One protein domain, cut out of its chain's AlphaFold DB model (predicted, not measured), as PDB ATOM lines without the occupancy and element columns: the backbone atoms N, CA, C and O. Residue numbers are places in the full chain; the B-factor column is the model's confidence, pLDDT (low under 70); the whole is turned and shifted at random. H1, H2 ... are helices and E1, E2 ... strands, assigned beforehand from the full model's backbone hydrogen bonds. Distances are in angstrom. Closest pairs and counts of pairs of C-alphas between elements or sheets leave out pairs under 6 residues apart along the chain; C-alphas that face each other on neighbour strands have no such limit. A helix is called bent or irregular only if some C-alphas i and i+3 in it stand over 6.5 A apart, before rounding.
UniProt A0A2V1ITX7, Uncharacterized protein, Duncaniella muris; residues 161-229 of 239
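Overview. This is residues 161 to 229 of the 239 residues of an uncharacterized protein of Duncaniella muris (UniProt A0A2V1ITX7). A narrow three-stranded sheet makes the long axis, with short helix H1 next to its E3 edge, H2 near one end and strand E4 alongside E1. The 69 printed residues hold E1 E2 E3 H1 H2 E4 in that order, class mixed. E1 - E2 - E3 is a meander, each strand the antiparallel neighbour of the one before. The whole is compact, radius of gyration of the C-alphas 12.7 A, and elongated, 37 by 19 by 16 A.

Arrangement. E2, residues 172 to 178, forms hairpins with E1, residues 161 to 166 (N 165 and O 173, 2.9 A), and E3, residues 183 to 190 (N 174 and O 187, 2.9 A). H1, residues 198 to 204, is on the sheet; its closest C-alphas to E3, Asn 204 and Glu 185, are 5.5 A apart. H2, residues 211 to 217, only grazes it and is irregular, C-alphas 212 and 215 being 7.1 A apart. Every O i to N i+4 pair is within hydrogen-bond range in H1; in H2 0 of 3 are, and 3 of 4 O i to N i+3 pairs. E4, residues 220 to 224, pairs with no named strand.

Along the chain. E1 begins at C-alpha 161 (129.785, 100.625, 56.701); E4 ends at C-alpha 224 (129.608, 119.556, 60.223). E3 is 23.1 A long, E2 19.4 A.

Size, cuts and confidence. The printed part has no cut. Residues 168 to 169 are under pLDDT 70.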
ATOM      1  N   SER A 161     129.755  99.167  56.580       88.56
ATOM      2  CA  SER A 161     129.785 100.625  56.701       88.56
ATOM      3  C   SER A 161     128.360 101.162  56.820       88.56
ATOM      4  O   SER A 161     127.550 101.023  55.904       88.56
ATOM      5  N   VAL A 162     128.060 101.792  57.956       86.56
ATOM      6  CA  VAL A 162     126.736 102.365  58.254       86.56
ATOM      7  C   VAL A 162     126.696 103.872  58.048       86.56
ATOM      8  O   VAL A 162     125.641 104.425  57.742       86.56
ATOM      9  N   TYR A 163     127.845 104.537  58.164       86.06
ATOM     10  CA  TYR A 163     127.981 105.956  57.877       86.06
ATOM     11  C   TYR A 163     129.390 106.269  57.394       86.06
ATOM     12  O   TYR A 163     130.381 105.766  57.923       86.06
ATOM     13  N   SER A 164     129.480 107.161  56.420       85.62
ATOM     14  CA  SER A 164     130.735 107.792  56.047       85.62
ATOM     15  C   SER A 164     130.470 109.243  55.710       85.62
ATOM     16  O   SER A 164     129.508 109.537  54.996       85.62
ATOM     17  N   ASN A 165     131.315 110.141  56.207       83.75
ATOM     18  CA  ASN A 165     131.255 111.536  55.811       83.75
ATOM     19  C   ASN A 165     132.616 112.079  55.409       83.75
ATOM     20  O   ASN A 165     133.643 111.693  55.966       83.75
ATOM     21  N   PHE A 166     132.608 112.968  54.429       79.25
ATOM     22  CA  PHE A 166     133.803 113.493  53.801       79.25
ATOM     23  C   PHE A 166     133.685 115.009  53.689       79.25
ATOM     24  O   PHE A 166     132.647 115.530  53.283       79.25
ATOM     25  N   SER A 167     134.773 115.695  54.022       72.56
ATOM     26  CA  SER A 167     134.927 117.134  53.817       72.56
ATOM     27  C   SER A 167     135.934 117.432  52.709       72.56
ATOM     28  O   SER A 167     136.811 116.616  52.413       72.56
ATOM     29  N   ASP A 168     135.846 118.636  52.158       67.69
ATOM     30  CA  ASP A 168     136.906 119.282  51.381       67.69
ATOM     31  C   ASP A 168     138.181 119.524  52.218       67.69
ATOM     32  O   ASP A 168     139.291 119.446  51.699       67.69
ATOM     33  N   THR A 169     138.042 119.724  53.533       64.00
ATOM     34  CA  THR A 169     139.145 119.959  54.491       64.00
ATOM     35  C   THR A 169     139.981 118.720  54.855       64.00
ATOM     36  O   THR A 169     140.508 118.648  55.962       64.00
ATOM     37  N   SER A 170     140.066 117.719  53.969       77.94
ATOM     38  CA  SER A 170     140.790 116.439  54.150       77.94
ATOM     39  C   SER A 170     140.333 115.548  55.321       77.94
ATOM     40  O   SER A 170     140.877 114.455  55.520       77.94
ATOM     41  N   THR A 171     139.314 115.966  56.075       86.06
ATOM     42  CA  THR A 171     138.755 115.186  57.180       86.06
ATOM     43  C   THR A 171     137.722 114.196  56.650       86.06
ATOM     44  O   THR A 171     136.815 114.572  55.898       86.06
ATOM     45  N   ARG A 172     137.861 112.929  57.045       87.31
ATOM     46  CA  ARG A 172     136.969 111.822  56.683       87.31
ATOM     47  C   ARG A 172     136.541 111.080  57.943       87.31
ATOM     48  O   ARG A 172     137.351 110.880  58.842       87.31
ATOM     49  N   ILE A 173     135.293 110.646  58.003       89.62
ATOM     50  CA  ILE A 173     134.748 109.860  59.111       89.62
ATOM     51  C   ILE A 173     134.161 108.588  58.535       89.62
ATOM     52  O   ILE A 173     133.441 108.632  57.541       89.62
ATOM     53  N   PHE A 174     134.444 107.475  59.194       91.06
ATOM     54  CA  PHE A 174     133.910 106.164  58.873       91.06
ATOM     55  C   PHE A 174     133.294 105.576  60.134       91.06
ATOM     56  O   PHE A 174     133.899 105.633  61.205       91.06
ATOM     57  N   VAL A 175     132.097 105.022  60.001       91.62
ATOM     58  CA  VAL A 175     131.427 104.260  61.049       91.62
ATOM     59  C   VAL A 175     130.998 102.932  60.453       91.62
ATOM     60  O   VAL A 175     130.257 102.890  59.466       91.62
ATOM     61  N   SER A 176     131.465 101.847  61.055       92.12
ATOM     62  CA  SER A 176     131.159 100.484  60.636       92.12
ATOM     63  C   SER A 176     130.730  99.628  61.812       92.12
ATOM     64  O   SER A 176     131.179  99.816  62.942       92.12
ATOM     65  N   VAL A 177     129.865  98.657  61.541       92.31
ATOM     66  CA  VAL A 177     129.513  97.630  62.522       92.31
ATOM     67  C   VAL A 177     130.509  96.478  62.458       92.31
ATOM     68  O   VAL A 177     130.942  96.076  61.383       92.31
ATOM     69  N   ASN A 178     130.831  95.897  63.608       91.56
ATOM     70  CA  ASN A 178     131.504  94.607  63.696       91.56
ATOM     71  C   ASN A 178     130.543  93.609  64.363       91.56
ATOM     72  O   ASN A 178     130.507  93.502  65.593       91.56
ATOM     73  N   PRO A 179     129.746  92.867  63.567       89.31
ATOM     74  CA  PRO A 179     128.771  91.919  64.098       89.31
ATOM     75  C   PRO A 179     129.398  90.812  64.937       89.31
ATOM     76  O   PRO A 179     128.793  90.385  65.911       89.31
ATOM     77  N   SER A 180     130.610  90.369  64.593       89.38
ATOM     78  CA  SER A 180     131.281  89.281  65.314       89.38
ATOM     79  C   SER A 180     131.672  89.661  66.743       89.38
ATOM     80  O   SER A 180     131.683  88.805  67.623       89.38
ATOM     81  N   GLU A 181     131.933  90.945  66.982       88.50
ATOM     82  CA  GLU A 181     132.294  91.473  68.297       88.50
ATOM     83  C   GLU A 181     131.152  92.214  68.999       88.50
ATOM     84  O   GLU A 181     131.338  92.685  70.122       88.50
ATOM     85  N   GLY A 182     129.996  92.357  68.343       90.00
ATOM     86  CA  GLY A 182     128.895  93.168  68.853       90.00
ATOM     87  C   GLY A 182     129.298  94.628  69.079       90.00
ATOM     88  O   GLY A 182     128.852  95.233  70.049       90.00
ATOM     89  N   SER A 183     130.161  95.199  68.235       91.50
ATOM     90  CA  SER A 183     130.694  96.556  68.417       91.50
ATOM     91  C   SER A 183     130.448  97.464  67.211       91.50
ATOM     92  O   SER A 183     130.096  97.017  66.116       91.50
ATOM     93  N   ILE A 184     130.630  98.767  67.431       92.12
ATOM     94  CA  ILE A 184     130.656  99.788  66.382       92.12
ATOM     95  C   ILE A 184     132.019 100.460  66.417       92.12
ATOM     96  O   ILE A 184     132.441 100.966  67.456       92.12
ATOM     97  N   GLU A 185     132.680 100.490  65.269       92.81
ATOM     98  CA  GLU A 185     133.965 101.140  65.079       92.81
ATOM     99  C   GLU A 185     133.763 102.491  64.398       92.81
ATOM    100  O   GLU A 185     133.135 102.588  63.342       92.81
ATOM    101  N   ARG A 186     134.301 103.541  65.016       92.56
ATOM    102  CA  ARG A 186     134.368 104.898  64.470       92.56
ATOM    103  C   ARG A 186     135.825 105.236  64.198       92.56
ATOM    104  O   ARG A 186     136.643 105.205  65.117       92.56
ATOM    105  N   THR A 187     136.138 105.617  62.970       92.44
ATOM    106  CA  THR A 187     137.473 106.072  62.572       92.44
ATOM    107  C   THR A 187     137.370 107.470  61.989       92.44
ATOM    108  O   THR A 187     136.533 107.730  61.125       92.44
ATOM    109  N   ILE A 188     138.249 108.368  62.425       91.25
ATOM    110  CA  ILE A 188     138.401 109.696  61.834       91.25
ATOM    111  C   ILE A 188     139.765 109.741  61.165       91.25
ATOM    112  O   ILE A 188     140.769 109.417  61.793       91.25
ATOM    113  N   LEU A 189     139.809 110.154  59.906       90.62
ATOM    114  CA  LEU A 189     141.042 110.491  59.215       90.62
ATOM    115  C   LEU A 189     141.126 112.004  59.059       90.62
ATOM    116  O   LEU A 189     140.129 112.649  58.742       90.62
ATOM    117  N   LYS A 190     142.321 112.552  59.229       88.75
ATOM    118  CA  LYS A 190     142.661 113.931  58.902       88.75
ATOM    119  C   LYS A 190     143.954 113.918  58.101       88.75
ATOM    120  O   LYS A 190     144.917 113.275  58.516       88.75
ATOM    121  N   ASP A 191     143.953 114.555  56.933       88.00
ATOM    122  CA  ASP A 191     145.100 114.548  56.013       88.00
ATOM    123  C   ASP A 191     145.590 113.120  55.684       88.00
ATOM    124  O   ASP A 191     146.783 112.833  55.614       88.00
ATOM    125  N   GLY A 192     144.644 112.180  55.547       86.00
ATOM    126  CA  GLY A 192     144.915 110.764  55.260       86.00
ATOM    127  C   GLY A 192     145.431 109.932  56.441       86.00
ATOM    128  O   GLY A 192     145.516 108.712  56.323       86.00
ATOM    129  N   SER A 193     145.726 110.554  57.584       90.31
ATOM    130  CA  SER A 193     146.192 109.871  58.795       90.31
ATOM    131  C   SER A 193     145.068 109.708  59.807       90.31
ATOM    132  O   SER A 193     144.188 110.560  59.910       90.31
ATOM    133  N   GLU A 194     145.086 108.623  60.575       92.19
ATOM    134  CA  GLU A 194     144.083 108.399  61.613       92.19
ATOM    135  C   GLU A 194     144.244 109.396  62.765       92.19
ATOM    136  O   GLU A 194     145.320 109.543  63.349       92.19
ATOM    137  N   LEU A 195     143.159 110.096  63.084       90.69
ATOM    138  CA  LEU A 195     143.087 111.035  64.186       90.69
ATOM    139  C   LEU A 195     142.587 110.305  65.435       90.69
ATOM    140  O   LEU A 195     141.398 110.024  65.584       90.69
ATOM    141  N   SER A 196     143.507 110.035  66.356       88.81
ATOM    142  CA  SER A 196     143.184 109.444  67.652       88.81
ATOM    143  C   SER A 196     142.593 110.499  68.592       88.81
ATOM    144  O   SER A 196     143.267 111.454  68.979       88.81
ATOM    145  N   LEU A 197     141.318 110.330  68.953       88.88
ATOM    146  CA  LEU A 197     140.624 111.148  69.948       88.88
ATOM    147  C   LEU A 197     140.136 110.258  71.092       88.88
ATOM    148  O   LEU A 197     139.464 109.255  70.844       88.88
ATOM    149  N   ASN A 198     140.386 110.672  72.337       88.81
ATOM    150  CA  ASN A 198     139.938 109.938  73.528       88.81
ATOM    151  C   ASN A 198     138.421 109.687  73.521       88.81
ATOM    152  O   ASN A 198     137.973 108.625  73.936       88.81
ATOM    153  N   SER A 199     137.627 110.640  73.022       85.69
ATOM    154  CA  SER A 199     136.171 110.497  72.909       85.69
ATOM    155  C   SER A 199     135.762 109.375  71.953       85.69
ATOM    156  O   SER A 199     134.869 108.597  72.270       85.69
ATOM    157  N   ILE A 200     136.434 109.251  70.807       89.19
ATOM    158  CA  ILE A 200     136.172 108.188  69.830       89.19
ATOM    159  C   ILE A 200     136.619 106.833  70.372       89.19
ATOM    160  O   ILE A 200     135.874 105.862  70.274       89.19
ATOM    161  N   GLN A 201     137.792 106.771  71.005       90.38
ATOM    162  CA  GLN A 201     138.271 105.551  71.659       90.38
ATOM    163  C   GLN A 201     137.308 105.082  72.752       90.38
ATOM    164  O   GLN A 201     136.975 103.901  72.810       90.38
ATOM    165  N   HIS A 202     136.805 106.013  73.565       86.88
ATOM    166  CA  HIS A 202     135.804 105.732  74.585       86.88
ATOM    167  C   HIS A 202     134.492 105.210  73.976       86.88
ATOM    168  O   HIS A 202     133.929 104.252  74.489       86.88
ATOM    169  N   LEU A 203     134.003 105.777  72.869       87.81
ATOM    170  CA  LEU A 203     132.793 105.270  72.205       87.81
ATOM    171  C   LEU A 203     132.997 103.888  71.564       87.81
ATOM    172  O   LEU A 203     132.093 103.056  71.588       87.81
ATOM    173  N   ASN A 204     134.182 103.617  71.017       91.31
ATOM    174  CA  ASN A 204     134.496 102.339  70.373       91.31
ATOM    175  C   ASN A 204     134.696 101.182  71.368       91.31
ATOM    176  O   ASN A 204     134.761 100.028  70.950       91.31
ATOM    177  N   GLN A 205     134.794 101.456  72.674       90.19
ATOM    178  CA  GLN A 205     134.946 100.409  73.690       90.19
ATOM    179  C   GLN A 205     133.632  99.665  73.988       90.19
ATOM    180  O   GLN A 205     133.664  98.568  74.546       90.19
ATOM    181  N   TYR A 206     132.482 100.261  73.651       88.12
ATOM    182  CA  TYR A 206     131.173  99.698  73.963       88.12
ATOM    183  C   TYR A 206     130.850  98.501  73.068       88.12
ATOM    184  O   TYR A 206     131.045  98.534  71.849       88.12
ATOM    185  N   LYS A 207     130.326  97.442  73.691       89.81
ATOM    186  CA  LYS A 207     129.954  96.186  73.036       89.81
ATOM    187  C   LYS A 207     128.592  95.720  73.524       89.81
ATOM    188  O   LYS A 207     128.213  95.977  74.661       89.81
ATOM    189  N   VAL A 208     127.882  94.994  72.674       86.88
ATOM    190  CA  VAL A 208     126.641  94.304  73.022       86.88
ATOM    191  C   VAL A 208     126.852  92.792  73.048       86.88
ATOM    192  O   VAL A 208     127.683  92.273  72.302       86.88
ATOM    193  N   PRO A 209     126.091  92.055  73.875       84.81
ATOM    194  CA  PRO A 209     126.293  90.618  74.055       84.81
ATOM    195  C   PRO A 209     125.927  89.783  72.822       84.81
ATOM    196  O   PRO A 209     126.316  88.620  72.739       84.81
ATOM    197  N   ALA A 210     125.157  90.342  71.884       84.56
ATOM    198  CA  ALA A 210     124.720  89.640  70.688       84.56
ATOM    199  C   ALA A 210     124.542  90.599  69.491       84.56
ATOM    200  O   ALA A 210     124.198  91.769  69.693       84.56
ATOM    201  N   PRO A 211     124.744  90.130  68.242       85.31
ATOM    202  CA  PRO A 211     124.689  90.986  67.052       85.31
ATOM    203  C   PRO A 211     123.328  91.659  66.821       85.31
ATOM    204  O   PRO A 211     123.269  92.781  66.328       85.31
ATOM    205  N   ASP A 212     122.228  91.010  67.207       85.69
ATOM    206  CA  ASP A 212     120.864  91.551  67.109       85.69
ATOM    207  C   ASP A 212     120.636  92.764  68.027       85.69
ATOM    208  O   ASP A 212     119.706  93.543  67.822       85.69
ATOM    209  N   LYS A 213     121.505  92.960  69.024       86.88
ATOM    210  CA  LYS A 213     121.480  94.105  69.937       86.88
ATOM    211  C   LYS A 213     122.302  95.295  69.449       86.88
ATOM    212  O   LYS A 213     122.263  96.333  70.100       86.88
ATOM    213  N   LEU A 214     122.995  95.200  68.307       86.81
ATOM    214  CA  LEU A 214     123.813  96.299  67.764       86.81
ATOM    215  C   LEU A 214     123.024  97.596  67.557       86.81
ATOM    216  O   LEU A 214     123.593  98.680  67.655       86.81
ATOM    217  N   GLY A 215     121.710  97.491  67.331       84.75
ATOM    218  CA  GLY A 215     120.814  98.644  67.251       84.75
ATOM    219  C   GLY A 215     120.866  99.557  68.482       84.75
ATOM    220  O   GLY A 215     120.686 100.757  68.334       84.75
ATOM    221  N   LEU A 216     121.189  99.027  69.671       83.62
ATOM    222  CA  LEU A 216     121.321  99.812  70.910       83.62
ATOM    223  C   LEU A 216     122.525 100.760  70.901       83.62
ATOM    224  O   LEU A 216     122.526 101.762  71.608       83.62
ATOM    225  N   LEU A 217     123.559 100.430  70.125       86.56
ATOM    226  CA  LEU A 217     124.746 101.268  69.975       86.56
ATOM    227  C   LEU A 217     124.660 102.165  68.739       86.56
ATOM    228  O   LEU A 217     125.543 103.001  68.557       86.56
ATOM    229  N   MET A 218     123.652 101.972  67.879       87.31
ATOM    230  CA  MET A 218     123.597 102.593  66.562       87.31
ATOM    231  C   MET A 218     123.441 104.112  66.680       87.31
ATOM    232  O   MET A 218     122.418 104.584  67.184       87.31
ATOM    233  N   PRO A 219     124.420 104.895  66.202       85.44
ATOM    234  CA  PRO A 219     124.336 106.335  66.306       85.44
ATOM    235  C   PRO A 219     123.533 106.969  65.180       85.44
ATOM    236  O   PRO A 219     123.688 106.624  64.010       85.44
ATOM    237  N   ASN A 220     122.796 108.021  65.525       85.31
ATOM    238  CA  ASN A 220     122.488 109.080  64.575       85.31
ATOM    239  C   ASN A 220     123.654 110.070  64.582       85.31
ATOM    240  O   ASN A 220     123.827 110.832  65.534       85.31
ATOM    241  N   ILE A 221     124.476 110.032  63.536       86.44
ATOM    242  CA  ILE A 221     125.692 110.838  63.430       86.44
ATOM    243  C   ILE A 221     125.549 111.919  62.357       86.44
ATOM    244  O   ILE A 221     125.083 111.680  61.243       86.44
ATOM    245  N   ILE A 222     125.975 113.131  62.702       83.88
ATOM    246  CA  ILE A 222     126.076 114.263  61.788       83.88
ATOM    247  C   ILE A 222     127.475 114.852  61.916       83.88
ATOM    248  O   ILE A 222     127.927 115.190  63.011       83.88
ATOM    249  N   PHE A 223     128.139 115.029  60.779       83.38
ATOM    250  CA  PHE A 223     129.375 115.784  60.682       83.38
ATOM    251  C   PHE A 223     129.108 117.155  60.061       83.38
ATOM    252  O   PHE A 223     128.513 117.263  58.992       83.38
ATOM    253  N   ASN A 224     129.539 118.206  60.752       80.06
ATOM    254  CA  ASN A 224     129.608 119.556  60.223       80.06
ATOM    255  C   ASN A 224     131.077 119.880  59.925       80.06
ATOM    256  O   ASN A 224     131.850 120.171  60.845       80.06
ATOM    257  N   CYS A 225     131.432 119.805  58.644       70.00
ATOM    258  CA  CYS A 225     132.781 120.035  58.132       70.00
ATOM    259  C   CYS A 225     133.270 121.456  58.447       70.00
ATOM    260  O   CYS A 225     134.323 121.614  59.059       70.00
ATOM    261  N   ASP A 226     132.456 122.475  58.154       71.75
ATOM    262  CA  ASP A 226     132.813 123.894  58.328       71.75
ATOM    263  C   ASP A 226     133.231 124.230  59.764       71.75
ATOM    264  O   ASP A 226     134.116 125.048  60.013       71.75
ATOM    265  N   LYS A 227     132.576 123.594  60.741       79.75
ATOM    266  CA  LYS A 227     132.846 123.794  62.168       79.75
ATOM    267  C   LYS A 227     133.795 122.747  62.742       79.75
ATOM    268  O   LYS A 227     134.110 122.850  63.928       79.75
ATOM    269  N   ASN A 228     134.219 121.755  61.954       76.81
ATOM    270  CA  ASN A 228     134.947 120.569  62.408       76.81
ATOM    271  C   ASN A 228     134.283 119.919  63.631       76.81
ATOM    272  O   ASN A 228     134.923 119.653  64.650       76.81
ATOM    273  N   ARG A 229     132.962 119.720  63.560       84.19
ATOM    274  CA  ARG A 229     132.158 119.186  64.669       84.19
ATOM    275  C   ARG A 229     131.449 117.915  64.265       84.19
ATOM    276  O   ARG A 229     130.703 117.905  63.292       84.19
TER     277      ARG A 229